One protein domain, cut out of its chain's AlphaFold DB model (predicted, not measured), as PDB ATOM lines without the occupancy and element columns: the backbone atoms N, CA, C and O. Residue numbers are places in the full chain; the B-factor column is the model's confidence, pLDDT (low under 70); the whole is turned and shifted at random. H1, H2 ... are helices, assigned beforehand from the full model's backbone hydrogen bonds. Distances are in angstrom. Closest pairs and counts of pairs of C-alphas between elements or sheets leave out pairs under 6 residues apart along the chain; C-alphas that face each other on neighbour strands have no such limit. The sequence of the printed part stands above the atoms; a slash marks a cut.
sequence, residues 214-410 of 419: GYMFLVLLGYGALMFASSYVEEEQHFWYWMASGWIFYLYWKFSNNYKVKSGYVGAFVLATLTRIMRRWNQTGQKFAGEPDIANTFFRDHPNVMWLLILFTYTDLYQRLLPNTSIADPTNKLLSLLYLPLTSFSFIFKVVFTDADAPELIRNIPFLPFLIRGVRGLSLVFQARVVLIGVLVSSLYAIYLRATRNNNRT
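This is residues 214 to 410 of the 419 residues of the protein "GPI ethanolamine phosphate transferase 2" of Trichophyton equinum (strain ATCC MYA-4606 / CBS 127.97) (UniProt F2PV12). Two helical lobes are joined at one end by a loop and the short H5, with an open gap between them. In the first lobe H1, H3 and H4 lie side by side as a flat layer, with the short H2 in the turn from H1 to H3; in the second, H7 lies between H6 and H9, H8 crosses H7 near its end, and the end of H9, residues 402 to 410, sticks out. The printed part has 197 residues with nine named helices, H1 to H9 in order, and no named strand: its class is all helix. The whole is loose, with a radius of gyration of the C-alphas of 21.4 A and spans of 56 by 47 by 37 A.

Begin with H1, residues 214 to 226, and H3, residues 236 to 256: they only just touch, with 3 pairs of C-alphas within 8 A, closest at Val 219 and Met 243, 7.0 A. H2, residues 230 to 234, is close to H1 but not clearly touching, Leu 226 to Tyr 232 being the closest C-alphas at 5.7 A; it meets H3 only through their link. H4, residues 263 to 281, forms a hairpin with H3, at a shallow tilt of 12 degrees, opposite ways; the closest C-alphas are those of Tyr 252 and Ala 268, 5.8 A. H5, residues 294 to 301, only just touches H4, with 3 pairs of C-alphas within 8 A, closest at Trp 281 and Ile 294, 4.9 A. H5 is close to H6, residues 303 to 321, but not clearly touching: C-alphas 299 and 306, the closest, are 5.7 A apart. The hub is H7, residues 330 to 357, which forms a hairpin with H6 at a shallow tilt of 22 degrees; the closest C-alphas, Tyr 318 and Thr 343, are 6.3 A apart. H7 touches H8, residues 368 to 374, with residues 348 to 352 alone, closest at the C-alphas of Val 352 and Ile 372, 5.7 A. H7 also touches H9, residues 380 to 410, opposite ways at a shallow tilt of 23 degrees; the C-alphas of Ser 346 and Val 387, the closest, are 5.8 A apart. H4 is apart from H6. The helix packing is mostly aligned, only just: 4 of 6 touching pairs with a tilt are shallow. Every O i to N i+4 pair is within hydrogen-bond range in H1, H2, H3, H6, H8 and H9; the counts are 14 of 15 in H4, 2 of 4 in H5 and 22 of 24 in H7.

Find C-alpha 214 at (261.522, 242.211, 229.194), where H1 begins. From C-alpha 236 H3 runs 30.5 A, and H4 runs 26.8 A from C-alpha 263. H6 is 27.0 A long, and H7 runs 41.2 A from C-alpha 330 at (241.216, 204.645, 225.062). H9, the longest by residues, runs 45.6 A to C-alpha 410 at (262.250, 207.956, 228.223).

Look at C-alphas 259 and 377, the two farthest apart, 60.7 A. The printed part has no cut, and the link from H4 to H5, residues 282 to 293, is long. The mean pLDDT of the printed part is 85.5; 17 residues are under 70, among them 259 to 263, 324 to 329 and 408 to 410.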
ATOM      1  N   GLY A 214     261.430 240.787 228.850       82.75
ATOM      2  CA  GLY A 214     261.522 242.211 229.194       82.75
ATOM      3  C   GLY A 214     260.151 242.890 229.262       82.75
ATOM      4  O   GLY A 214     259.861 243.614 230.209       82.75
ATOM      5  N   TYR A 215     259.273 242.595 228.302       86.69
ATOM      6  CA  TYR A 215     257.909 243.111 228.285       86.69
ATOM      7  C   TYR A 215     257.074 242.602 229.472       86.69
ATOM      8  O   TYR A 215     256.390 243.388 230.118       86.69
ATOM      9  N   MET A 216     257.177 241.313 229.816       84.81
ATOM     10  CA  MET A 216     256.534 240.756 231.013       84.81
ATOM     11  C   MET A 216     257.019 241.435 232.299       84.81
ATOM     12  O   MET A 216     256.204 241.749 233.162       84.81
ATOM     13  N   PHE A 217     258.323 241.695 232.426       85.12
ATOM     14  CA  PHE A 217     258.868 242.420 233.575       85.12
ATOM     15  C   PHE A 217     258.327 243.854 233.656       85.12
ATOM     16  O   PHE A 217     257.940 244.302 234.733       85.12
ATOM     17  N   LEU A 218     258.228 244.545 232.516       89.06
ATOM     18  CA  LEU A 218     257.645 245.885 232.438       89.06
ATOM     19  C   LEU A 218     256.165 245.889 232.845       89.06
ATOM     20  O   LEU A 218     255.759 246.762 233.605       89.06
ATOM     21  N   VAL A 219     255.378 244.899 232.399       91.19
ATOM     22  CA  VAL A 219     253.986 244.720 232.847       91.19
ATOM     23  C   VAL A 219     253.935 244.532 234.363       91.19
ATOM     24  O   VAL A 219     253.164 245.217 235.020       91.19
ATOM     25  N   LEU A 220     254.755 243.644 234.931       88.38
ATOM     26  CA  LEU A 220     254.741 243.363 236.370       88.38
ATOM     27  C   LEU A 220     255.124 244.585 237.212       88.38
ATOM     28  O   LEU A 220     254.450 244.882 238.194       88.38
ATOM     29  N   LEU A 221     256.180 245.304 236.823       89.50
ATOM     30  CA  LEU A 221     256.635 246.500 237.531       89.50
ATOM     31  C   LEU A 221     255.613 247.633 237.406       89.50
ATOM     32  O   LEU A 221     255.251 248.243 238.409       89.50
ATOM     33  N   GLY A 222     255.109 247.877 236.192       90.69
ATOM     34  CA  GLY A 222     254.090 248.894 235.938       90.69
ATOM     35  C   GLY A 222     252.801 248.614 236.706       90.69
ATOM     36  O   GLY A 222     252.299 249.492 237.398       90.69
ATOM     37  N   TYR A 223     252.312 247.376 236.660       90.81
ATOM     38  CA  TYR A 223     251.118 246.966 237.393       90.81
ATOM     39  C   TYR A 223     251.309 247.073 238.910       90.81
ATOM     40  O   TYR A 223     250.443 247.593 239.606       90.81
ATOM     41  N   GLY A 224     252.472 246.651 239.421       89.19
ATOM     42  CA  GLY A 224     252.817 246.792 240.835       89.19
ATOM     43  C   GLY A 224     252.823 248.249 241.302       89.19
ATOM     44  O   GLY A 224     252.323 248.537 242.383       89.19
ATOM     45  N   ALA A 225     253.323 249.177 240.481       88.25
ATOM     46  CA  ALA A 225     253.304 250.605 240.795       88.25
ATOM     47  C   ALA A 225     251.877 251.186 240.848       88.25
ATOM     48  O   ALA A 225     251.601 252.049 241.679       88.25
ATOM     49  N   LEU A 226     250.958 250.701 240.005       87.56
ATOM     50  CA  LEU A 226     249.568 251.171 239.988       87.56
ATOM     51  C   LEU A 226     248.777 250.760 241.235       87.56
ATOM     52  O   LEU A 226     247.863 251.475 241.632       87.56
ATOM     53  N   MET A 227     249.163 249.669 241.902       86.19
ATOM     54  CA  MET A 227     248.491 249.189 243.117       86.19
ATOM     55  C   MET A 227     248.639 250.115 244.334       86.19
ATOM     56  O   MET A 227     247.978 249.900 245.346       86.19
ATOM     57  N   PHE A 228     249.477 251.154 244.253       85.12
ATOM     58  CA  PHE A 228     249.663 252.130 245.329       85.12
ATOM     59  C   PHE A 228     248.662 253.299 245.302       85.12
ATOM     60  O   PHE A 228     248.689 254.121 246.215       85.12
ATOM     61  N   ALA A 229     247.777 253.390 244.300       81.94
ATOM     62  CA  ALA A 229     246.728 254.412 244.255       81.94
ATOM     63  C   ALA A 229     245.358 253.798 243.942       81.94
ATOM     64  O   ALA A 229     245.184 253.136 242.921       81.94
ATOM     65  N   SER A 230     244.368 254.071 244.795       78.06
ATOM     66  CA  SER A 230     242.998 253.545 244.672       78.06
ATOM     67  C   SER A 230     242.352 253.869 243.324       78.06
ATOM     68  O   SER A 230     241.787 252.986 242.689       78.06
ATOM     69  N   SER A 231     242.527 255.096 242.827       79.69
ATOM     70  CA  SER A 231     242.006 255.519 241.517       79.69
ATOM     71  C   SER A 231     242.559 254.704 240.340       79.69
ATOM     72  O   SER A 231     241.857 254.499 239.353       79.69
ATOM     73  N   TYR A 232     243.795 254.201 240.425       81.56
ATOM     74  CA  TYR A 232     244.355 253.326 239.389       81.56
ATOM     75  C   TYR A 232     243.859 251.887 239.497       81.56
ATOM     76  O   TYR A 232     243.787 251.206 238.477       81.56
ATOM     77  N   VAL A 233     243.498 251.436 240.701       83.81
ATOM     78  CA  VAL A 233     242.839 250.138 240.906       83.81
ATOM     79  C   VAL A 233     241.416 250.170 240.347       83.81
ATOM     80  O   VAL A 233     240.984 249.218 239.708       83.81
ATOM     81  N   GLU A 234     240.695 251.278 240.517       82.44
ATOM     82  CA  GLU A 234     239.355 251.458 239.938       82.44
ATOM     83  C   GLU A 234     239.365 251.475 238.403       82.44
ATOM     84  O   GLU A 234     238.413 251.021 237.774       82.44
ATOM     85  N   GLU A 235     240.448 251.971 237.801       85.88
ATOM     86  CA  GLU A 235     240.602 252.138 236.351       85.88
ATOM     87  C   GLU A 235     241.627 251.155 235.741       85.88
ATOM     88  O   GLU A 235     242.231 251.407 234.690       85.88
ATOM     89  N   GLU A 236     241.820 250.003 236.391       88.69
ATOM     90  CA  GLU A 236     242.827 248.985 236.066       88.69
ATOM     91  C   GLU A 236     242.755 248.505 234.604       88.69
ATOM     92  O   GLU A 236     243.774 248.251 233.953       88.69
ATOM     93  N   GLN A 237     241.550 248.430 234.029       88.12
ATOM     94  CA  GLN A 237     241.341 248.025 232.638       88.12
ATOM     95  C   GLN A 237     242.144 248.881 231.650       88.12
ATOM     96  O   GLN A 237     242.635 248.363 230.642       88.12
ATOM     97  N   HIS A 238     242.337 250.174 231.938       87.81
ATOM     98  CA  HIS A 238     243.092 251.063 231.064       87.81
ATOM     99  C   HIS A 238     244.559 250.650 230.976       87.81
ATOM    100  O   HIS A 238     245.125 250.665 229.878       87.81
ATOM    101  N   PHE A 239     245.156 250.211 232.085       91.75
ATOM    102  CA  PHE A 239     246.508 249.665 232.080       91.75
ATOM    103  C   PHE A 239     246.600 248.456 231.146       91.75
ATOM    104  O   PHE A 239     247.422 248.447 230.227       91.75
ATOM    105  N   TRP A 240     245.702 247.477 231.294       91.38
ATOM    106  CA  TRP A 240     245.692 246.285 230.443       91.38
ATOM    107  C   TRP A 240     245.490 246.610 228.968       91.38
ATOM    108  O   TRP A 240     246.149 246.026 228.107       91.38
ATOM    109  N   TYR A 241     244.634 247.581 228.658       91.31
ATOM    110  CA  TYR A 241     244.417 248.048 227.298       91.31
ATOM    111  C   TYR A 241     245.670 248.655 226.666       91.31
ATOM    112  O   TYR A 241     245.937 248.396 225.483       91.31
ATOM    113  N   TRP A 242     246.423 249.464 227.414       91.81
ATOM    114  CA  TRP A 242     247.673 250.062 226.947       91.81
ATOM    115  C   TRP A 242     248.774 249.024 226.798       91.81
ATOM    116  O   TRP A 242     249.391 248.964 225.732       91.81
ATOM    117  N   MET A 243     248.939 248.154 227.796       93.12
ATOM    118  CA  MET A 243     249.874 247.041 227.726       93.12
ATOM    119  C   MET A 243     249.556 246.171 226.500       93.12
ATOM    120  O   MET A 243     250.357 246.098 225.570       93.12
ATOM    121  N   ALA A 244     248.351 245.607 226.388       92.38
ATOM    122  CA  ALA A 244     247.974 244.773 225.242       92.38
ATOM    123  C   ALA A 244     248.261 245.450 223.887       92.38
ATOM    124  O   ALA A 244     248.806 244.816 222.984       92.38
ATOM    125  N   SER A 245     247.983 246.751 223.758       92.56
ATOM    126  CA  SER A 245     248.263 247.502 222.523       92.56
ATOM    127  C   SER A 245     249.759 247.655 222.244       92.56
ATOM    128  O   SER A 245     250.182 247.479 221.102       92.56
ATOM    129  N   GLY A 246     250.568 247.922 223.274       91.56
ATOM    130  CA  GLY A 246     252.026 247.959 223.168       91.56
ATOM    131  C   GLY A 246     252.610 246.613 222.739       91.56
ATOM    132  O   GLY A 246     253.475 246.564 221.863       91.56
ATOM    133  N   TRP A 247     252.082 245.504 223.268       90.38
ATOM    134  CA  TRP A 247     252.486 244.162 222.841       90.38
ATOM    135  C   TRP A 247     252.126 243.879 221.380       90.38
ATOM    136  O   TRP A 247     252.964 243.385 220.625       90.38
ATOM    137  N   ILE A 248     250.906 244.226 220.955       89.81
ATOM    138  CA  ILE A 248     250.457 244.071 219.561       89.81
ATOM    139  C   ILE A 248     251.355 244.874 218.619       89.81
ATOM    140  O   ILE A 248     251.783 244.352 217.589       89.81
ATOM    141  N   PHE A 249     251.681 246.115 218.986       88.62
ATOM    142  CA  PHE A 249     252.588 246.961 218.215       88.62
ATOM    143  C   PHE A 249     253.994 246.357 218.123       88.62
ATOM    144  O   PHE A 249     254.563 246.282 217.036       88.62
ATOM    145  N   TYR A 250     254.538 245.859 219.235       86.44
ATOM    146  CA  TYR A 250     255.831 245.181 219.236       86.44
ATOM    147  C   TYR A 250     255.835 243.938 218.329       86.44
ATOM    148  O   TYR A 250     256.768 243.742 217.546       86.44
ATOM    149  N   LEU A 251     254.785 243.110 218.392       84.50
ATOM    150  CA  LEU A 251     254.636 241.957 217.502       84.50
ATOM    151  C   LEU A 251     254.582 242.406 216.038       84.50
ATOM    152  O   LEU A 251     255.330 241.873 215.222       84.50
ATOM    153  N   TYR A 252     253.764 243.414 215.724       84.81
ATOM    154  CA  TYR A 252     253.675 244.001 214.387       84.81
ATOM    155  C   TYR A 252     255.049 244.454 213.879       84.81
ATOM    156  O   TYR A 252     255.469 244.021 212.809       84.81
ATOM    157  N   TRP A 253     255.786 245.240 214.668       84.50
ATOM    158  CA  TRP A 253     257.127 245.720 214.324       84.50
ATOM    159  C   TRP A 253     258.106 244.571 214.059       84.50
ATOM    160  O   TRP A 253     258.805 244.542 213.044       84.50
ATOM    161  N   LYS A 254     258.127 243.568 214.944       80.75
ATOM    162  CA  LYS A 254     259.006 242.402 214.809       80.75
ATOM    163  C   LYS A 254     258.711 241.596 213.542       80.75
ATOM    164  O   LYS A 254     259.639 241.105 212.897       80.75
ATOM    165  N   PHE A 255     257.436 241.428 213.195       78.12
ATOM    166  CA  PHE A 255     257.042 240.770 211.950       78.12
ATOM    167  C   PHE A 255     257.305 241.656 210.729       78.12
ATOM    168  O   PHE A 255     257.675 241.124 209.686       78.12
ATOM    169  N   SER A 256     257.221 242.980 210.881       73.50
ATOM    170  CA  SER A 256     257.505 243.936 209.814       73.50
ATOM    171  C   SER A 256     258.948 243.868 209.318       73.50
ATOM    172  O   SER A 256     259.201 243.926 208.118       73.50
ATOM    173  N   ASN A 257     259.895 243.663 210.234       71.25
ATOM    174  CA  ASN A 257     261.312 243.524 209.897       71.25
ATOM    175  C   ASN A 257     261.668 242.169 209.253       71.25
ATOM    176  O   ASN A 257     262.786 241.989 208.776       71.25
ATOM    177  N   ASN A 258     260.730 241.216 209.202       70.94
ATOM    178  CA  ASN A 258     260.899 239.931 208.530       70.94
ATOM    179  C   ASN A 258     260.079 239.904 207.229       70.94
ATOM    180  O   ASN A 258     258.953 239.408 207.192       70.94
ATOM    181  N   TYR A 259     260.688 240.362 206.129       58.38
ATOM    182  CA  TYR A 259     260.087 240.507 204.788       58.38
ATOM    183  C   TYR A 259     259.395 239.255 204.198       58.38
ATOM    184  O   TYR A 259     258.707 239.350 203.183       58.38
ATOM    185  N   LYS A 260     259.547 238.074 204.811       61.44
ATOM    186  CA  LYS A 260     259.006 236.796 204.318       61.44
ATOM    187  C   LYS A 260     257.608 236.431 204.844       61.44
ATOM    188  O   LYS A 260     257.029 235.473 204.342       61.44
ATOM    189  N   VAL A 261     257.039 237.149 205.822       62.72
ATOM    190  CA  VAL A 261     255.794 236.717 206.502       62.72
ATOM    191  C   VAL A 261     254.673 237.754 206.373       62.72
ATOM    192  O   VAL A 261     254.355 238.475 207.315       62.72
ATOM    193  N   LYS A 262     254.001 237.788 205.212       65.38
ATOM    194  CA  LYS A 262     252.827 238.662 204.973       65.38
ATOM    195  C   LYS A 262     251.634 238.378 205.913       65.38
ATOM    196  O   LYS A 262     250.836 239.270 206.174       65.38
ATOM    197  N   SER A 263     251.530 237.161 206.458       69.88
ATOM    198  CA  SER A 263     250.439 236.740 207.361       69.88
ATOM    199  C   SER A 263     250.459 237.446 208.733       69.88
ATOM    200  O   SER A 263     249.410 237.692 209.326       69.88
ATOM    201  N   GLY A 264     251.640 237.855 209.220       71.81
ATOM    202  CA  GLY A 264     251.784 238.487 210.540       71.81
ATOM    203  C   GLY A 264     251.086 239.848 210.651       71.81
ATOM    204  O   GLY A 264     250.528 240.168 211.699       71.81
ATOM    205  N   TYR A 265     251.050 240.616 209.558       76.44
ATOM    206  CA  TYR A 265     250.394 241.926 209.513       76.44
ATOM    207  C   TYR A 265     248.877 241.821 209.665       76.44
ATOM    208  O   TYR A 265     248.282 242.567 210.439       76.44
ATOM    209  N   VAL A 266     248.264 240.866 208.959       83.06
ATOM    210  CA  VAL A 266     246.819 240.614 209.036       83.06
ATOM    211  C   VAL A 266     246.448 240.191 210.455       83.06
ATOM    212  O   VAL A 266     245.508 240.735 211.026       83.06
ATOM    213  N   GLY A 267     247.232 239.297 211.066       84.44
ATOM    214  CA  GLY A 267     247.017 238.873 212.451       84.44
ATOM    215  C   GLY A 267     247.097 240.026 213.457       84.44
ATOM    216  O   GLY A 267     246.211 240.166 214.297       84.44
ATOM    217  N   ALA A 268     248.116 240.885 213.355       83.88
ATOM    218  CA  ALA A 268     248.260 242.044 214.237       83.88
ATOM    219  C   ALA A 268     247.134 243.075 214.045       83.88
ATOM    220  O   ALA A 268     246.621 243.608 215.026       83.88
ATOM    221  N   PHE A 269     246.709 243.317 212.801       86.06
ATOM    222  CA  PHE A 269     245.586 244.203 212.495       86.06
ATOM    223  C   PHE A 269     244.258 243.666 213.049       86.06
ATOM    224  O   PHE A 269     243.505 244.407 213.688       86.06
ATOM    225  N   VAL A 270     243.990 242.369 212.869       90.06
ATOM    226  CA  VAL A 270     242.819 241.700 213.454       90.06
ATOM    227  C   VAL A 270     242.861 241.812 214.976       90.06
ATOM    228  O   VAL A 270     241.875 242.220 215.583       90.06
ATOM    229  N   LEU A 271     244.009 241.544 215.603       90.06
ATOM    230  CA  LEU A 271     244.161 241.627 217.055       90.06
ATOM    231  C   LEU A 271     243.984 243.062 217.578       90.06
ATOM    232  O   LEU A 271     243.339 243.262 218.606       90.06
ATOM    233  N   ALA A 272     244.479 244.072 216.859       89.62
ATOM    234  CA  ALA A 272     244.256 245.477 217.193       89.62
ATOM    235  C   ALA A 272     242.767 245.856 217.090       89.62
ATOM    236  O   ALA A 272     242.235 246.512 217.986       89.62
ATOM    237  N   THR A 273     242.081 245.392 216.043       91.25
ATOM    238  CA  THR A 273     240.642 245.622 215.837       91.25
ATOM    239  C   THR A 273     239.811 244.962 216.938       91.25
ATOM    240  O   THR A 273     238.972 245.613 217.555       91.25
ATOM    241  N   LEU A 274     240.097 243.700 217.262       92.06
ATOM    242  CA  LEU A 274     239.440 242.989 218.360       92.06
ATOM    243  C   LEU A 274     239.698 243.669 219.708       92.06
ATOM    244  O   LEU A 274     238.783 243.785 220.515       92.06
ATOM    245  N   THR A 275     240.906 244.190 219.934       90.75
ATOM    246  CA  THR A 275     241.229 244.958 221.148       90.75
ATOM    247  C   THR A 275     240.420 246.257 221.225       90.75
ATOM    248  O   THR A 275     239.981 246.651 222.304       90.75
ATOM    249  N   ARG A 276     240.165 246.925 220.091       90.62
ATOM    250  CA  ARG A 276     239.293 248.113 220.033       90.62
ATOM    251  C   ARG A 276     237.841 247.780 220.357       90.62
ATOM    252  O   ARG A 276     237.223 248.525 221.112       90.62
ATOM    253  N   ILE A 277     237.332 246.662 219.842       91.75
ATOM    254  CA  ILE A 277     235.992 246.164 220.179       91.75
ATOM    255  C   ILE A 277     235.924 245.815 221.672       91.75
ATOM    256  O   ILE A 277     235.013 246.262 222.358       91.75
ATOM    257  N   MET A 278     236.930 245.111 222.203       88.94
ATOM    258  CA  MET A 278     237.014 244.725 223.617       88.94
ATOM    259  C   MET A 278     236.980 245.933 224.565       88.94
ATOM    260  O   MET A 278     236.292 245.893 225.577       88.94
ATOM    261  N   ARG A 279     237.651 247.038 224.211       88.88
ATOM    262  CA  ARG A 279     237.611 248.301 224.977       88.88
ATOM    263  C   ARG A 279     236.222 248.940 225.059       88.88
ATOM    264  O   ARG A 279     235.971 249.741 225.950       88.88
ATOM    265  N   ARG A 280     235.344 248.657 224.094       90.06
ATOM    266  CA  ARG A 280     233.951 249.135 224.073       90.06
ATOM    267  C   ARG A 280     232.961 248.053 224.493       90.06
ATOM    268  O   ARG A 280     231.767 248.326 224.522       90.06
ATOM    269  N   TRP A 281     233.447 246.854 224.815       89.50
ATOM    270  CA  TRP A 281     232.612 245.717 225.183       89.50
ATOM    271  C   TRP A 281     231.839 245.988 226.469       89.50
ATOM    272  O   TRP A 281     230.643 245.736 226.517       89.50
ATOM    273  N   ASN A 282     232.521 246.540 227.472       86.44
ATOM    274  CA  ASN A 282     231.954 246.978 228.741       86.44
ATOM    275  C   ASN A 282     232.787 248.168 229.247       86.44
ATOM    276  O   ASN A 282     234.017 248.063 229.266       86.44
ATOM    277  N   GLN A 283     232.156 249.292 229.597       80.94
ATOM    278  CA  GLN A 283     232.838 250.382 230.299       80.94
ATOM    279  C   GLN A 283     232.910 250.019 231.785       80.94
ATOM    280  O   GLN A 283     232.001 250.286 232.564       80.94
ATOM    281  N   THR A 284     234.000 249.354 232.166       73.12
ATOM    282  CA  THR A 284     234.303 249.072 233.572       73.12
ATOM    283  C   THR A 284     234.922 250.300 234.250       73.12
ATOM    284  O   THR A 284     235.346 251.233 233.570       73.12
ATOM    285  N   GLY A 285     234.993 250.285 235.582       69.12
ATOM    286  CA  GLY A 285     235.484 251.404 236.396       69.12
ATOM    287  C   GLY A 285     234.352 252.282 236.926       69.12
ATOM    288  O   GLY A 285     233.239 252.257 236.408       69.12
ATOM    289  N   GLN A 286     234.601 253.031 238.003       68.44
ATOM    290  CA  GLN A 286     233.555 253.847 238.636       68.44
ATOM    291  C   GLN A 286     233.258 255.124 237.847       68.44
ATOM    292  O   GLN A 286     232.114 255.576 237.805       68.44
ATOM    293  N   LYS A 287     234.271 255.699 237.188       72.50
ATOM    294  CA  LYS A 287     234.166 257.023 236.569       72.50
ATOM    295  C   LYS A 287     233.269 257.045 235.332       72.50
ATOM    296  O   LYS A 287     232.630 258.059 235.065       72.50
ATOM    297  N   PHE A 288     233.227 255.940 234.589       70.12
ATOM    298  CA  PHE A 288     232.523 255.835 233.306       70.12
ATOM    299  C   PHE A 288     231.482 254.706 233.269       70.12
ATOM    300  O   PHE A 288     231.004 254.364 232.192       70.12
ATOM    301  N   ALA A 289     231.088 254.155 234.423       68.50
ATOM    302  CA  ALA A 289     230.129 253.045 234.509       68.50
ATOM    303  C   ALA A 289     228.766 253.328 233.843       68.50
ATOM    304  O   ALA A 289     228.063 252.398 233.460       68.50
ATOM    305  N   GLY A 290     228.365 254.601 233.740       72.44
ATOM    306  CA  GLY A 290     227.099 255.015 233.123       72.44
ATOM    307  C   GLY A 290     227.176 255.309 231.622       72.44
ATOM    308  O   GLY A 290     226.151 255.611 231.013       72.44
ATOM    309  N   GLU A 291     228.366 255.264 231.022       81.00
ATOM    310  CA  GLU A 291     228.553 255.577 229.604       81.00
ATOM    311  C   GLU A 291     228.069 254.430 228.701       81.00
ATOM    312  O   GLU A 291     228.148 253.257 229.074       81.00
ATOM    313  N   PRO A 292     227.600 254.722 227.473       84.81
ATOM    314  CA  PRO A 292     227.116 253.687 226.572       84.81
ATOM    315  C   PRO A 292     228.253 252.749 226.146       84.81
ATOM    316  O   PRO A 292     229.299 253.184 225.645       84.81
ATOM    317  N   ASP A 293     228.005 251.447 226.269       90.25
ATOM    318  CA  ASP A 293     228.890 250.357 225.855       90.25
ATOM    319  C   ASP A 293     228.118 249.250 225.119       90.25
ATOM    320  O   ASP A 293     226.888 249.263 225.066       90.25
ATOM    321  N   ILE A 294     228.826 248.300 224.504       92.50
ATOM    322  CA  ILE A 294     228.194 247.242 223.695       92.50
ATOM    323  C   ILE A 294     227.327 246.311 224.565       92.50
ATOM    324  O   ILE A 294     226.276 245.861 224.107       92.50
ATOM    325  N   ALA A 295     227.736 246.024 225.805       88.44
ATOM    326  CA  ALA A 295     227.013 245.129 226.705       88.44
ATOM    327  C   ALA A 295     225.642 245.678 227.119       88.44
ATOM    328  O   ALA A 295     224.634 244.982 226.994       88.44
ATOM    329  N   ASN A 296     225.599 246.928 227.564       84.56
ATOM    330  CA  ASN A 296     224.422 247.567 228.135       84.56
ATOM    331  C   ASN A 296     223.506 248.196 227.082       84.56
ATOM    332  O   ASN A 296     222.323 248.383 227.363       84.56
ATOM    333  N   THR A 297     224.020 248.500 225.884       89.75
ATOM    334  CA  THR A 297     223.208 249.013 224.766       89.75
ATOM    335  C   THR A 297     222.830 247.889 223.801       89.75
ATOM    336  O   THR A 297     221.707 247.397 223.811       89.75
ATOM    337  N   PHE A 298     223.785 247.403 223.007       92.25
ATOM    338  CA  PHE A 298     223.513 246.476 221.913       92.25
ATOM    339  C   PHE A 298     223.012 245.103 222.385       92.25
ATOM    340  O   PHE A 298     221.994 244.631 221.881       92.25
ATOM    341  N   PHE A 299     223.690 244.447 223.336       91.50
ATOM    342  CA  PHE A 299     223.296 243.095 223.767       91.50
ATOM    343  C   PHE A 299     222.037 243.064 224.630       91.50
ATOM    344  O   PHE A 299     221.326 242.059 224.602       91.50
ATOM    345  N   ARG A 300     221.734 244.153 225.342       87.88
ATOM    346  CA  ARG A 300     220.476 244.293 226.080       87.88
ATOM    347  C   ARG A 300     219.269 244.279 225.139       87.88
ATOM    348  O   ARG A 300     218.290 243.595 225.424       87.88
ATOM    349  N   ASP A 301     219.389 244.950 223.994       90.94
ATOM    350  CA  ASP A 301     218.348 244.986 222.959       90.94
ATOM    351  C   ASP A 301     218.356 243.735 222.059       90.94
ATOM    352  O   ASP A 301     217.328 243.355 221.497       90.94
ATOM    353  N   HIS A 302     219.504 243.056 221.944       92.56
ATOM    354  CA  HIS A 302     219.712 241.888 221.076       92.56
ATOM    355  C   HIS A 302     220.238 240.663 221.856       92.56
ATOM    356  O   HIS A 302     221.330 240.149 221.562       92.56
ATOM    357  N   PRO A 303     219.476 240.130 222.833       91.81
ATOM    358  CA  PRO A 303     219.932 239.026 223.681       91.81
ATOM    359  C   PRO A 303     220.197 237.737 222.886       91.81
ATOM    360  O   PRO A 303     221.050 236.932 223.254       91.81
ATOM    361  N   ASN A 304     219.524 237.544 221.750       92.44
ATOM    362  CA  ASN A 304     219.763 236.426 220.838       92.44
ATOM    363  C   ASN A 304     221.198 236.418 220.282       92.44
ATOM    364  O   ASN A 304     221.836 235.366 220.266       92.44
ATOM    365  N   VAL A 305     221.721 237.575 219.862       93.25
ATOM    366  CA  VAL A 305     223.091 237.694 219.341       93.25
ATOM    367  C   VAL A 305     224.096 237.392 220.448       93.25
ATOM    368  O   VAL A 305     225.035 236.625 220.235       93.25
ATOM    369  N   MET A 306     223.861 237.925 221.649       93.38
ATOM    370  CA  MET A 306     224.692 237.652 222.821       93.38
ATOM    371  C   MET A 306     224.774 236.146 223.109       93.38
ATOM    372  O   MET A 306     225.868 235.589 223.203       93.38
ATOM    373  N   TRP A 307     223.631 235.459 223.196       94.94
ATOM    374  CA  TRP A 307     223.596 234.026 223.497       94.94
ATOM    375  C   TRP A 307     224.172 233.152 222.384       94.94
ATOM    376  O   TRP A 307     224.781 232.128 222.691       94.94
ATOM    377  N   LEU A 308     224.058 233.561 221.117       94.06
ATOM    378  CA  LEU A 308     224.749 232.896 220.007       94.06
ATOM    379  C   LEU A 308     226.273 232.991 220.154       94.06
ATOM    380  O   LEU A 308     226.960 231.983 219.987       94.06
ATOM    381  N   LEU A 309     226.807 234.162 220.518       93.94
ATOM    382  CA  LEU A 309     228.243 234.345 220.758       93.94
ATOM    383  C   LEU A 309     228.733 233.554 221.979       93.94
ATOM    384  O   LEU A 309     229.807 232.948 221.937       93.94
ATOM    385  N   ILE A 310     227.942 233.515 223.056       94.94
ATOM    386  CA  ILE A 310     228.251 232.708 224.244       94.94
ATOM    387  C   ILE A 310     228.265 231.225 223.869       94.94
ATOM    388  O   ILE A 310     229.249 230.543 224.143       94.94
ATOM    389  N   LEU A 311     227.223 230.727 223.197       94.75
ATOM    390  CA  LEU A 311     227.156 229.335 222.752       94.75
ATOM    391  C   LEU A 311     228.362 228.989 221.874       94.75
ATOM    392  O   LEU A 311     229.060 228.015 222.157       94.75
ATOM    393  N   PHE A 312     228.665 229.829 220.879       95.94
ATOM    394  CA  PHE A 312     229.835 229.671 220.020       95.94
ATOM    395  C   PHE A 312     231.129 229.569 220.834       95.94
ATOM    396  O   PHE A 312     231.919 228.662 220.598       95.94
ATOM    397  N   THR A 313     231.310 230.418 221.849       95.12
ATOM    398  CA  THR A 313     232.484 230.382 222.734       95.12
ATOM    399  C   THR A 313     232.607 229.042 223.460       95.12
ATOM    400  O   THR A 313     233.676 228.439 223.459       95.12
ATOM    401  N   TYR A 314     231.521 228.524 224.040       95.06
ATOM    402  CA  TYR A 314     231.548 227.213 224.703       95.06
ATOM    403  C   TYR A 314     231.779 226.059 223.717       95.06
ATOM    404  O   TYR A 314     232.455 225.088 224.064       95.06
ATOM    405  N   THR A 315     231.274 226.173 222.484       93.19
ATOM    406  CA  THR A 315     231.491 225.154 221.444       93.19
ATOM    407  C   THR A 315     232.936 225.167 220.935       93.19
ATOM    408  O   THR A 315     233.545 224.105 220.820       93.19
ATOM    409  N   ASP A 316     233.514 226.347 220.689       94.44
ATOM    410  CA  ASP A 316     234.925 226.524 220.315       94.44
ATOM    411  C   ASP A 316     235.857 226.038 221.437       94.44
ATOM    412  O   ASP A 316     236.800 225.291 221.177       94.44
ATOM    413  N   LEU A 317     235.552 226.353 222.702       91.62
ATOM    414  CA  LEU A 317     236.302 225.835 223.851       91.62
ATOM    415  C   LEU A 317     236.257 224.307 223.922       91.62
ATOM    416  O   LEU A 317     237.299 223.681 224.109       91.62
ATOM    417  N   TYR A 318     235.084 223.695 223.734       90.81
ATOM    418  CA  TYR A 318     234.967 222.239 223.666       90.81
ATOM    419  C   TYR A 318     235.842 221.657 222.548       90.81
ATOM    420  O   TYR A 318     236.627 220.747 222.804       90.81
ATOM    421  N   GLN A 319     235.774 222.223 221.339       89.00
ATOM    422  CA  GLN A 319     236.578 221.773 220.199       89.00
ATOM    423  C   GLN A 319     238.085 221.893 220.458       89.00
ATOM    424  O   GLN A 319     238.830 220.973 220.133       89.00
ATOM    425  N   ARG A 320     238.545 222.984 221.082       88.19
ATOM    426  CA  ARG A 320     239.966 223.186 221.426       88.19
ATOM    427  C   ARG A 320     240.470 222.250 222.517       88.19
ATOM    428  O   ARG A 320     241.669 221.980 222.570       88.19
ATOM    429  N   LEU A 321     239.586 221.798 223.403       85.69
ATOM    430  CA  LEU A 321     239.926 220.828 224.441       85.69
ATOM    431  C   LEU A 321     240.054 219.407 223.883       85.69
ATOM    432  O   LEU A 321     240.740 218.583 224.488       85.69
ATOM    433  N   LEU A 322     239.436 219.106 222.735       83.44
ATOM    434  CA  LEU A 322     239.554 217.784 222.129       83.44
ATOM    435  C   LEU A 322     241.019 217.473 221.771       83.44
ATOM    436  O   LEU A 322     241.725 218.302 221.193       83.44
ATOM    437  N   PRO A 323     241.513 216.270 222.106       73.25
ATOM    438  CA  PRO A 323     242.885 215.893 221.806       73.25
ATOM    439  C   PRO A 323     243.111 215.786 220.288       73.25
ATOM    440  O   PRO A 323     242.398 215.063 219.601       73.25
ATOM    441  N   ASN A 324     244.180 216.410 219.774       66.12
ATOM    442  CA  ASN A 324     244.627 216.335 218.363       66.12
ATOM    443  C   ASN A 324     245.134 214.941 217.916       66.12
ATOM    444  O   ASN A 324     245.821 214.811 216.904       66.12
ATOM    445  N   THR A 325     244.871 213.888 218.685       58.69
ATOM    446  CA  THR A 325     245.373 212.529 218.446       58.69
ATOM    447  C   THR A 325     244.223 211.561 218.224       58.69
ATOM    448  O   THR A 325     243.159 211.741 218.806       58.69
ATOM    449  N   SER A 326     244.458 210.519 217.421       57.34
ATOM    450  CA  SER A 326     243.448 209.521 217.047       57.34
ATOM    451  C   SER A 326     242.591 209.053 218.233       57.34
ATOM    452  O   SER A 326     243.112 208.664 219.284       57.34
ATOM    453  N   ILE A 327     241.273 209.044 218.015       57.53
ATOM    454  CA  ILE A 327     240.215 208.582 218.935       57.53
ATOM    455  C   ILE A 327     240.403 207.102 219.336       57.53
ATOM    456  O   ILE A 327     239.779 206.626 220.283       57.53
ATOM    457  N   ALA A 328     241.288 206.373 218.650       56.88
ATOM    458  CA  ALA A 328     241.603 204.976 218.927       56.88
ATOM    459  C   ALA A 328     242.337 204.741 220.264       56.88
ATOM    460  O   ALA A 328     242.284 203.629 220.781       56.88
ATOM    461  N   ASP A 329     243.006 205.749 220.842       69.69
ATOM    462  CA  ASP A 329     243.621 205.616 222.172       69.69
ATOM    463  C   ASP A 329     242.532 205.728 223.265       69.69
ATOM    464  O   ASP A 329     241.927 206.800 223.417       69.69
ATOM    465  N   PRO A 330     242.276 204.664 224.054       70.44
ATOM    466  CA  PRO A 330     241.216 204.645 225.062       70.44
ATOM    467  C   PRO A 330     241.360 205.752 226.118       70.44
ATOM    468  O   PRO A 330     240.356 206.225 226.652       70.44
ATOM    469  N   THR A 331     242.582 206.231 226.378       70.81
ATOM    470  CA  THR A 331     242.831 207.323 227.335       70.81
ATOM    471  C   THR A 331     242.390 208.692 226.803       70.81
ATOM    472  O   THR A 331     241.795 209.487 227.531       70.81
ATOM    473  N   ASN A 332     242.590 208.953 225.508       72.81
ATOM    474  CA  ASN A 332     242.113 210.173 224.849       72.81
ATOM    475  C   ASN A 332     240.591 210.163 224.667       72.81
ATOM    476  O   ASN A 332     239.949 211.215 224.735       72.81
ATOM    477  N   LYS A 333     240.007 208.975 224.460       76.94
ATOM    478  CA  LYS A 333     238.555 208.793 224.390       76.94
ATOM    479  C   LYS A 333     237.891 209.141 225.723       76.94
ATOM    480  O   LYS A 333     236.921 209.891 225.725       76.94
ATOM    481  N   LEU A 334     238.449 208.680 226.848       78.19
ATOM    482  CA  LEU A 334     237.953 209.035 228.182       78.19
ATOM    483  C   LEU A 334     238.027 210.547 228.433       78.19
ATOM    484  O   LEU A 334     237.061 211.139 228.901       78.19
ATOM    485  N   LEU A 335     239.135 211.193 228.066       77.94
ATOM    486  CA  LEU A 335     239.296 212.636 228.239       77.94
ATOM    487  C   LEU A 335     238.284 213.446 227.407       77.94
ATOM    488  O   LEU A 335     237.661 214.380 227.909       77.94
ATOM    489  N   SER A 336     238.057 213.037 226.158       77.62
ATOM    490  CA  SER A 336     237.056 213.655 225.276       77.62
ATOM    491  C   SER A 336     235.631 213.509 225.830       77.62
ATOM    492  O   SER A 336     234.824 214.433 225.712       77.62
ATOM    493  N   LEU A 337     235.336 212.374 226.480       81.88
ATOM    494  CA  LEU A 337     234.066 212.128 227.169       81.88
ATOM    495  C   LEU A 337     233.889 212.984 228.429       81.88
ATOM    496  O   LEU A 337     232.752 213.254 228.793       81.88
ATOM    497  N   LEU A 338     234.969 213.425 229.084       86.00
ATOM    498  CA  LEU A 338     234.900 214.309 230.257       86.00
ATOM    499  C   LEU A 338     234.686 215.782 229.875       86.00
ATOM    500  O   LEU A 338     234.006 216.515 230.594       86.00
ATOM    501  N   TYR A 339     235.217 216.229 228.734       89.69
ATOM    502  CA  TYR A 339     235.103 217.631 228.317       89.69
ATOM    503  C   TYR A 339     233.701 218.037 227.864       89.69
ATOM    504  O   TYR A 339     233.298 219.179 228.095       89.69
ATOM    505  N   LEU A 340     232.940 217.125 227.256       89.69
ATOM    506  CA  LEU A 340     231.565 217.404 226.837       89.69
ATOM    507  C   LEU A 340     230.646 217.747 228.029       89.69
ATOM    508  O   LEU A 340     230.056 218.829 228.011       89.69
ATOM    509  N   PRO A 341     230.531 216.915 229.085       91.56
ATOM    510  CA  PRO A 341     229.728 217.264 230.247       91.56
ATOM    511  C   PRO A 341     230.298 218.484 230.972       91.56
ATOM    512  O   PRO A 341     229.518 219.333 231.382       91.56
ATOM    513  N   LEU A 342     231.625 218.644 231.070       93.44
ATOM    514  CA  LEU A 342     232.216 219.828 231.705       93.44
ATOM    515  C   LEU A 342     231.779 221.132 231.023       93.44
ATOM    516  O   LEU A 342     231.297 222.050 231.687       93.44
ATOM    517  N   THR A 343     231.934 221.216 229.702       94.31
ATOM    518  CA  THR A 343     231.577 222.417 228.928       94.31
ATOM    519  C   THR A 343     230.067 222.644 228.902       94.31
ATOM    520  O   THR A 343     229.625 223.780 229.065       94.31
ATOM    521  N   SER A 344     229.276 221.570 228.822       92.94
ATOM    522  CA  SER A 344     227.809 221.633 228.874       92.94
ATOM    523  C   SER A 344     227.297 222.120 230.233       92.94
ATOM    524  O   SER A 344     226.507 223.059 230.286       92.94
ATOM    525  N   PHE A 345     227.777 221.555 231.348       94.00
ATOM    526  CA  PHE A 345     227.413 222.018 232.692       94.00
ATOM    527  C   PHE A 345     227.899 223.443 232.960       94.00
ATOM    528  O   PHE A 345     227.185 224.210 233.598       94.00
ATOM    529  N   SER A 346     229.067 223.831 232.440       95.94
ATOM    530  CA  SER A 346     229.557 225.211 232.543       95.94
ATOM    531  C   SER A 346     228.662 226.199 231.787       95.94
ATOM    532  O   SER A 346     228.400 227.290 232.292       95.94
ATOM    533  N   PHE A 347     228.162 225.820 230.605       96.38
ATOM    534  CA  PHE A 347     227.199 226.620 229.849       96.38
ATOM    535  C   PHE A 347     225.860 226.725 230.592       96.38
ATOM    536  O   PHE A 347     225.359 227.828 230.784       96.38
ATOM    537  N   ILE A 348     225.317 225.607 231.088       95.19
ATOM    538  CA  ILE A 348     224.075 225.604 231.880       95.19
ATOM    539  C   ILE A 348     224.229 226.478 233.128       95.19
ATOM    540  O   ILE A 348     223.364 227.305 233.399       95.19
ATOM    541  N   PHE A 349     225.348 226.366 233.849       95.81
ATOM    542  CA  PHE A 349     225.629 227.220 235.001       95.81
ATOM    543  C   PHE A 349     225.633 228.705 234.618       95.81
ATOM    544  O   PHE A 349     225.029 229.511 235.320       95.81
ATOM    545  N   LYS A 350     226.239 229.077 233.479       95.69
ATOM    546  CA  LYS A 350     226.213 230.461 232.980       95.69
ATOM    547  C   LYS A 350     224.786 230.944 232.701       95.69
ATOM    548  O   LYS A 350     224.465 232.078 233.049       95.69
ATOM    549  N   VAL A 351     223.937 230.095 232.121       95.50
ATOM    550  CA  VAL A 351     222.516 230.392 231.863       95.50
ATOM    551  C   VAL A 351     221.756 230.624 233.168       95.50
ATOM    552  O   VAL A 351     221.120 231.660 233.322       95.50
ATOM    553  N   VAL A 352     221.858 229.699 234.124       95.00
ATOM    554  CA  VAL A 352     221.126 229.777 235.401       95.00
ATOM    555  C   VAL A 352     221.620 230.937 236.261       95.00
ATOM    556  O   VAL A 352     220.820 231.613 236.897       95.00
ATOM    557  N   PHE A 353     222.928 231.206 236.261       94.44
ATOM    558  CA  PHE A 353     223.486 232.371 236.946       94.44
ATOM    559  C   PHE A 353     222.961 233.677 236.337       94.44
ATOM    560  O   PHE A 353     222.621 234.596 237.071       94.44
ATOM    561  N   THR A 354     222.838 233.739 235.007       93.81
ATOM    562  CA  THR A 354     222.279 234.918 234.327       93.81
ATOM    563  C   THR A 354     220.787 235.084 234.617       93.81
ATOM    564  O   THR A 354     220.345 236.204 234.803       93.81
ATOM    565  N   ASP A 355     220.010 234.002 234.721       93.25
ATOM    566  CA  ASP A 355     218.591 234.076 235.112       93.25
ATOM    567  C   ASP A 355     218.396 234.604 236.542       93.25
ATOM    568  O   ASP A 355     217.447 235.335 236.814       93.25
ATOM    569  N   ALA A 356     219.313 234.265 237.452       89.94
ATOM    570  CA  ALA A 356     219.269 234.736 238.832       89.94
ATOM    571  C   ALA A 356     219.632 236.226 238.983       89.94
ATOM    572  O   ALA A 356     219.114 236.873 239.889       89.94
ATOM    573  N   ASP A 357     220.516 236.743 238.124       89.19
ATOM    574  CA  ASP A 357     221.049 238.111 238.203       89.19
ATOM    575  C   ASP A 357     220.316 239.095 237.266       89.19
ATOM    576  O   ASP A 357     219.908 240.173 237.685       89.19
ATOM    577  N   ALA A 358     220.086 238.694 236.011       89.94
ATOM    578  CA  ALA A 358     219.487 239.500 234.941       89.94
ATOM    579  C   ALA A 358     218.487 238.666 234.097       89.94
ATOM    580  O   ALA A 358     218.756 238.339 232.929       89.94
ATOM    581  N   PRO A 359     217.321 238.285 234.662       90.56
ATOM    582  CA  PRO A 359     216.345 237.407 234.005       90.56
ATOM    583  C   PRO A 359     215.805 237.965 232.678       90.56
ATOM    584  O   PRO A 359     215.391 237.206 231.798       90.56
ATOM    585  N   GLU A 360     215.807 239.283 232.490       89.44
ATOM    586  CA  GLU A 360     215.408 239.942 231.246       89.44
ATOM    587  C   GLU A 360     216.233 239.493 230.029       89.44
ATOM    588  O   GLU A 360     215.696 239.441 228.922       89.44
ATOM    589  N   LEU A 361     217.488 239.072 230.227       90.81
ATOM    590  CA  LEU A 361     218.367 238.587 229.157       90.81
ATOM    591  C   LEU A 361     218.063 237.139 228.731       90.81
ATOM    592  O   LEU A 361     218.643 236.644 227.763       90.81
ATOM    593  N   ILE A 362     217.172 236.446 229.446       91.81
ATOM    594  CA  ILE A 362     216.821 235.035 229.225       91.81
ATOM    595  C   ILE A 362     215.413 234.876 228.652       91.81
ATOM    596  O   ILE A 362     215.202 234.049 227.763       91.81
ATOM    597  N   ARG A 363     214.443 235.644 229.170       82.25
ATOM    598  CA  ARG A 363     212.992 235.413 228.987       82.25
ATOM    599  C   ARG A 363     212.551 235.233 227.532       82.25
ATOM    600  O   ARG A 363     211.644 234.448 227.274       82.25
ATOM    601  N   ASN A 364     213.211 235.910 226.594       84.12
ATOM    602  CA  ASN A 364     212.840 235.913 225.178       84.12
ATOM    603  C   ASN A 364     213.578 234.858 224.329       84.12
ATOM    604  O   ASN A 364     213.428 234.847 223.108       84.12
ATOM    605  N   ILE A 365     214.374 233.968 224.936       88.25
ATOM    606  CA  ILE A 365     215.135 232.935 224.219       88.25
ATOM    607  C   ILE A 365     214.470 231.561 224.403       88.25
ATOM    608  O   ILE A 365     214.519 231.014 225.502       88.25
ATOM    609  N   PRO A 366     213.906 230.935 223.352       84.19
ATOM    610  CA  PRO A 366     213.037 229.760 223.503       84.19
ATOM    611  C   PRO A 366     213.646 228.548 224.231       84.19
ATOM    612  O   PRO A 366     212.939 227.843 224.950       84.19
ATOM    613  N   PHE A 367     214.947 228.283 224.062       87.00
ATOM    614  CA  PHE A 367     215.579 227.065 224.590       87.00
ATOM    615  C   PHE A 367     216.173 227.218 226.003       87.00
ATOM    616  O   PHE A 367     216.344 226.219 226.703       87.00
ATOM    617  N   LEU A 368     216.469 228.440 226.461       91.44
ATOM    618  CA  LEU A 368     217.129 228.668 227.755       91.44
ATOM    619  C   LEU A 368     216.234 228.349 228.969       91.44
ATOM    620  O   LEU A 368     216.706 227.660 229.877       91.44
ATOM    621  N   PRO A 369     214.933 228.712 228.987       90.38
ATOM    622  CA  PRO A 369     214.026 228.337 230.074       90.38
ATOM    623  C   PRO A 369     213.869 226.824 230.260       90.38
ATOM    624  O   PRO A 369     213.550 226.355 231.352       90.38
ATOM    625  N   PHE A 370     214.071 226.024 229.207       90.94
ATOM    626  CA  PHE A 370     214.081 224.564 229.330       90.94
ATOM    627  C   PHE A 370     215.292 224.075 230.138       90.94
ATOM    628  O   PHE A 370     215.119 223.276 231.058       90.94
ATOM    629  N   LEU A 371     216.487 224.611 229.864       91.25
ATOM    630  CA  LEU A 371     217.707 224.270 230.602       91.25
ATOM    631  C   LEU A 371     217.602 224.645 232.085       91.25
ATOM    632  O   LEU A 371     217.957 223.842 232.945       91.25
ATOM    633  N   ILE A 372     217.048 225.823 232.383       91.31
ATOM    634  CA  ILE A 372     216.855 226.302 233.761       91.31
ATOM    635  C   ILE A 372     215.911 225.376 234.530       91.31
ATOM    636  O   ILE A 372     216.204 224.978 235.658       91.31
ATOM    637  N   ARG A 373     214.796 224.970 233.906       90.94
ATOM    638  CA  ARG A 373     213.854 224.019 234.514       90.94
ATOM    639  C   ARG A 373     214.506 222.672 234.826       90.94
ATOM    640  O   ARG A 373     214.189 222.100 235.863       90.94
ATOM    641  N   GLY A 374     215.424 222.199 233.982       89.31
ATOM    642  CA  GLY A 374     216.119 220.921 234.169       89.31
ATOM    643  C   GLY A 374     217.016 220.853 235.411       89.31
ATOM    644  O   GLY A 374     217.265 219.766 235.921       89.31
ATOM    645  N   VAL A 375     217.468 221.999 235.929       90.94
ATOM    646  CA  VAL A 375     218.314 222.088 237.137       90.94
ATOM    647  C   VAL A 375     217.634 222.837 238.285       90.94
ATOM    648  O   VAL A 375     218.270 223.187 239.285       90.94
ATOM    649  N   ARG A 376     216.322 223.068 238.163       84.56
ATOM    650  CA  ARG A 376     215.508 223.734 239.178       84.56
ATOM    651  C   ARG A 376     215.517 222.898 240.460       84.56
ATOM    652  O   ARG A 376     215.029 221.775 240.476       84.56
ATOM    653  N   GLY A 377     216.088 223.451 241.528       85.81
ATOM    654  CA  GLY A 377     216.272 222.773 242.819       85.81
ATOM    655  C   GLY A 377     217.738 222.593 243.225       85.81
ATOM    656  O   GLY A 377     218.021 222.383 244.400       85.81
ATOM    657  N   LEU A 378     218.684 222.748 242.293       90.81
ATOM    658  CA  LEU A 378     220.110 222.799 242.615       90.81
ATOM    659  C   LEU A 378     220.528 224.236 242.935       90.81
ATOM    660  O   LEU A 378     220.317 225.138 242.125       90.81
ATOM    661  N   SER A 379     221.175 224.455 244.081       93.12
ATOM    662  CA  SER A 379     221.690 225.784 244.432       93.12
ATOM    663  C   SER A 379     222.790 226.237 243.464       93.12
ATOM    664  O   SER A 379     223.594 225.426 242.994       93.12
ATOM    665  N   LEU A 380     222.879 227.547 243.201       92.75
ATOM    666  CA  LEU A 380     223.934 228.133 242.357       92.75
ATOM    667  C   LEU A 380     225.339 227.761 242.854       92.75
ATOM    668  O   LEU A 380     226.221 227.438 242.063       92.75
ATOM    669  N   VAL A 381     225.528 227.735 244.176       92.69
ATOM    670  CA  VAL A 381     226.793 227.344 244.812       92.69
ATOM    671  C   VAL A 381     227.144 225.889 244.504       92.69
ATOM    672  O   VAL A 381     228.304 225.583 244.231       92.69
ATOM    673  N   PHE A 382     226.165 224.981 244.536       93.62
ATOM    674  CA  PHE A 382     226.396 223.582 244.184       93.62
ATOM    675  C   PHE A 382     226.806 223.442 242.714       93.62
ATOM    676  O   PHE A 382     227.810 222.796 242.422       93.62
ATOM    677  N   GLN A 383     226.092 224.108 241.804       94.75
ATOM    678  CA  GLN A 383     226.411 224.092 240.375       94.75
ATOM    679  C   GLN A 383     227.825 224.637 240.098       94.75
ATOM    680  O   GLN A 383     228.606 223.994 239.396       94.75
ATOM    681  N   ALA A 384     228.198 225.757 240.729       95.00
ATOM    682  CA  ALA A 384     229.543 226.324 240.633       95.00
ATOM    683  C   ALA A 384     230.624 225.338 241.112       95.00
ATOM    684  O   ALA A 384     231.650 225.168 240.452       95.00
ATOM    685  N   ARG A 385     230.392 224.638 242.234       94.94
ATOM    686  CA  ARG A 385     231.322 223.618 242.754       94.94
ATOM    687  C   ARG A 385     231.503 222.459 241.782       94.94
ATOM    688  O   ARG A 385     232.636 222.043 241.569       94.94
ATOM    689  N   VAL A 386     230.421 221.961 241.181       94.50
ATOM    690  CA  VAL A 386     230.487 220.879 240.184       94.50
ATOM    691  C   VAL A 386     231.355 221.294 238.995       94.50
ATOM    692  O   VAL A 386     232.246 220.541 238.603       94.50
ATOM    693  N   VAL A 387     231.157 222.507 238.470       95.44
ATOM    694  CA  VAL A 387     231.967 223.046 237.367       95.44
ATOM    695  C   VAL A 387     233.441 223.156 237.764       95.44
ATOM    696  O   VAL A 387     234.303 222.633 237.061       95.44
ATOM    697  N   LEU A 388     233.749 223.770 238.911       94.81
ATOM    698  CA  LEU A 388     235.132 223.970 239.367       94.81
ATOM    699  C   LEU A 388     235.860 222.648 239.664       94.81
ATOM    700  O   LEU A 388     237.018 222.486 239.278       94.81
ATOM    701  N   ILE A 389     235.186 221.680 240.294       94.75
ATOM    702  CA  ILE A 389     235.731 220.329 240.509       94.75
ATOM    703  C   ILE A 389     235.971 219.646 239.160       94.75
ATOM    704  O   ILE A 389     237.023 219.042 238.961       94.75
ATOM    705  N   GLY A 390     235.042 219.777 238.212       93.06
ATOM    706  CA  GLY A 390     235.200 219.240 236.864       93.06
ATOM    707  C   GLY A 390     236.415 219.821 236.130       93.06
ATOM    708  O   GLY A 390     237.177 219.064 235.520       93.06
ATOM    709  N   VAL A 391     236.657 221.134 236.241       92.38
ATOM    710  CA  VAL A 391     237.868 221.791 235.714       92.38
ATOM    711  C   VAL A 391     239.127 221.232 236.380       92.38
ATOM    712  O   VAL A 391     240.090 220.902 235.682       92.38
ATOM    713  N   LEU A 392     239.124 221.078 237.709       92.06
ATOM    714  CA  LEU A 392     240.257 220.537 238.463       92.06
ATOM    715  C   LEU A 392     240.584 219.099 238.038       92.06
ATOM    716  O   LEU A 392     241.725 218.815 237.677       92.06
ATOM    717  N   VAL A 393     239.588 218.209 238.028       90.75
ATOM    718  CA  VAL A 393     239.747 216.799 237.634       90.75
ATOM    719  C   VAL A 393     240.274 216.699 236.206       90.75
ATOM    720  O   VAL A 393     241.241 215.981 235.954       90.75
ATOM    721  N   SER A 394     239.697 217.468 235.283       88.19
ATOM    722  CA  SER A 394     240.113 217.458 233.878       88.19
ATOM    723  C   SER A 394     241.546 217.971 233.693       88.19
ATOM    724  O   SER A 394     242.306 217.420 232.894       88.19
ATOM    725  N   SER A 395     241.946 218.985 234.466       87.25
ATOM    726  CA  SER A 395     243.306 219.538 234.445       87.25
ATOM    727  C   SER A 395     244.328 218.560 235.029       87.25
ATOM    728  O   SER A 395     245.364 218.308 234.411       87.25
ATOM    729  N   LEU A 396     244.032 217.957 236.186       88.88
ATOM    730  CA  LEU A 396     244.897 216.963 236.829       88.88
ATOM    731  C   LEU A 396     245.069 215.718 235.958       88.88
ATOM    732  O   LEU A 396     246.186 215.226 235.806       88.88
ATOM    733  N   TYR A 397     243.989 215.241 235.338       85.62
ATOM    734  CA  TYR A 397     244.047 214.091 234.444       85.62
ATOM    735  C   TYR A 397     244.883 214.382 233.189       85.62
ATOM    736  O   TYR A 397     245.726 213.571 232.805       85.62
ATOM    737  N   ALA A 398     244.745 215.573 232.593       83.25
ATOM    738  CA  ALA A 398     245.585 215.989 231.471       83.25
ATOM    739  C   ALA A 398     247.080 216.067 231.851       83.25
ATOM    740  O   ALA A 398     247.945 215.631 231.082       83.25
ATOM    741  N   ILE A 399     247.399 216.572 233.049       84.88
ATOM    742  CA  ILE A 399     248.773 216.599 233.580       84.88
ATOM    743  C   ILE A 399     249.301 215.176 233.789       84.88
ATOM    744  O   ILE A 399     250.414 214.867 233.352       84.88
ATOM    745  N   TYR A 400     248.501 214.297 234.398       86.12
ATOM    746  CA  TYR A 400     248.844 212.895 234.622       86.12
ATOM    747  C   TYR A 400     249.168 212.171 233.309       86.12
ATOM    748  O   TYR A 400     250.233 211.562 233.187       86.12
ATOM    749  N   LEU A 401     248.313 212.305 232.290       80.94
ATOM    750  CA  LEU A 401     248.545 211.714 230.966       80.94
ATOM    751  C   LEU A 401     249.838 212.221 230.319       80.94
ATOM    752  O   LEU A 401     250.555 211.474 229.651       80.94
ATOM    753  N   ARG A 402     250.165 213.503 230.507       80.62
ATOM    754  CA  ARG A 402     251.414 214.071 229.991       80.62
ATOM    755  C   ARG A 402     252.638 213.501 230.711       80.62
ATOM    756  O   ARG A 402     253.646 213.230 230.058       80.62
ATOM    757  N   ALA A 403     252.553 213.299 232.025       83.12
ATOM    758  CA  ALA A 403     253.630 212.718 232.823       83.12
ATOM    759  C   ALA A 403     253.898 211.248 232.448       83.12
ATOM    760  O   ALA A 403     255.045 210.874 232.203       83.12
ATOM    761  N   THR A 404     252.850 210.431 232.307       81.12
ATOM    762  CA  THR A 404     252.980 209.009 231.942       81.12
ATOM    763  C   THR A 404     253.523 208.817 230.524       81.12
ATOM    764  O   THR A 404     254.427 208.007 230.308       81.12
ATOM    765  N   ARG A 405     253.067 209.620 229.551       77.25
ATOM    766  CA  ARG A 405     253.600 209.598 228.176       77.25
ATOM    767  C   ARG A 405     255.086 209.963 228.108       77.25
ATOM    768  O   ARG A 405     255.817 209.380 227.305       77.25
ATOM    769  N   ASN A 406     255.546 210.899 228.939       72.06
ATOM    770  CA  ASN A 406     256.965 211.252 229.014       72.06
ATOM    771  C   ASN A 406     257.815 210.106 229.579       72.06
ATOM    772  O   ASN A 406     258.850 209.797 228.987       72.06
ATOM    773  N   ASN A 407     257.350 209.426 230.632       71.12
ATOM    774  CA  ASN A 407     258.053 208.277 231.212       71.12
ATOM    775  C   ASN A 407     258.196 207.113 230.216       71.12
ATOM    776  O   ASN A 407     259.284 206.546 230.077       71.12
ATOM    777  N   ASN A 408     257.144 206.814 229.448       66.12
ATOM    778  CA  ASN A 408     257.187 205.761 228.426       66.12
ATOM    779  C   ASN A 408     258.160 206.101 227.282       66.12
ATOM    780  O   ASN A 408     258.891 205.234 226.804       66.12
ATOM    781  N   ARG A 409     258.241 207.377 226.873       61.16
ATOM    782  CA  ARG A 409     259.213 207.842 225.865       61.16
ATOM    783  C   ARG A 409     260.658 207.774 226.359       61.16
ATOM    784  O   ARG A 409     261.547 207.433 225.579       61.16
ATOM    785  N   THR A 410     260.910 208.082 227.631       60.75
ATOM    786  CA  THR A 410     262.250 207.956 228.223       60.75
ATOM    787  C   THR A 410     262.672 206.500 228.427       60.75
ATOM    788  O   THR A 410     263.838 206.186 228.200       60.75
TER     789      THR A 410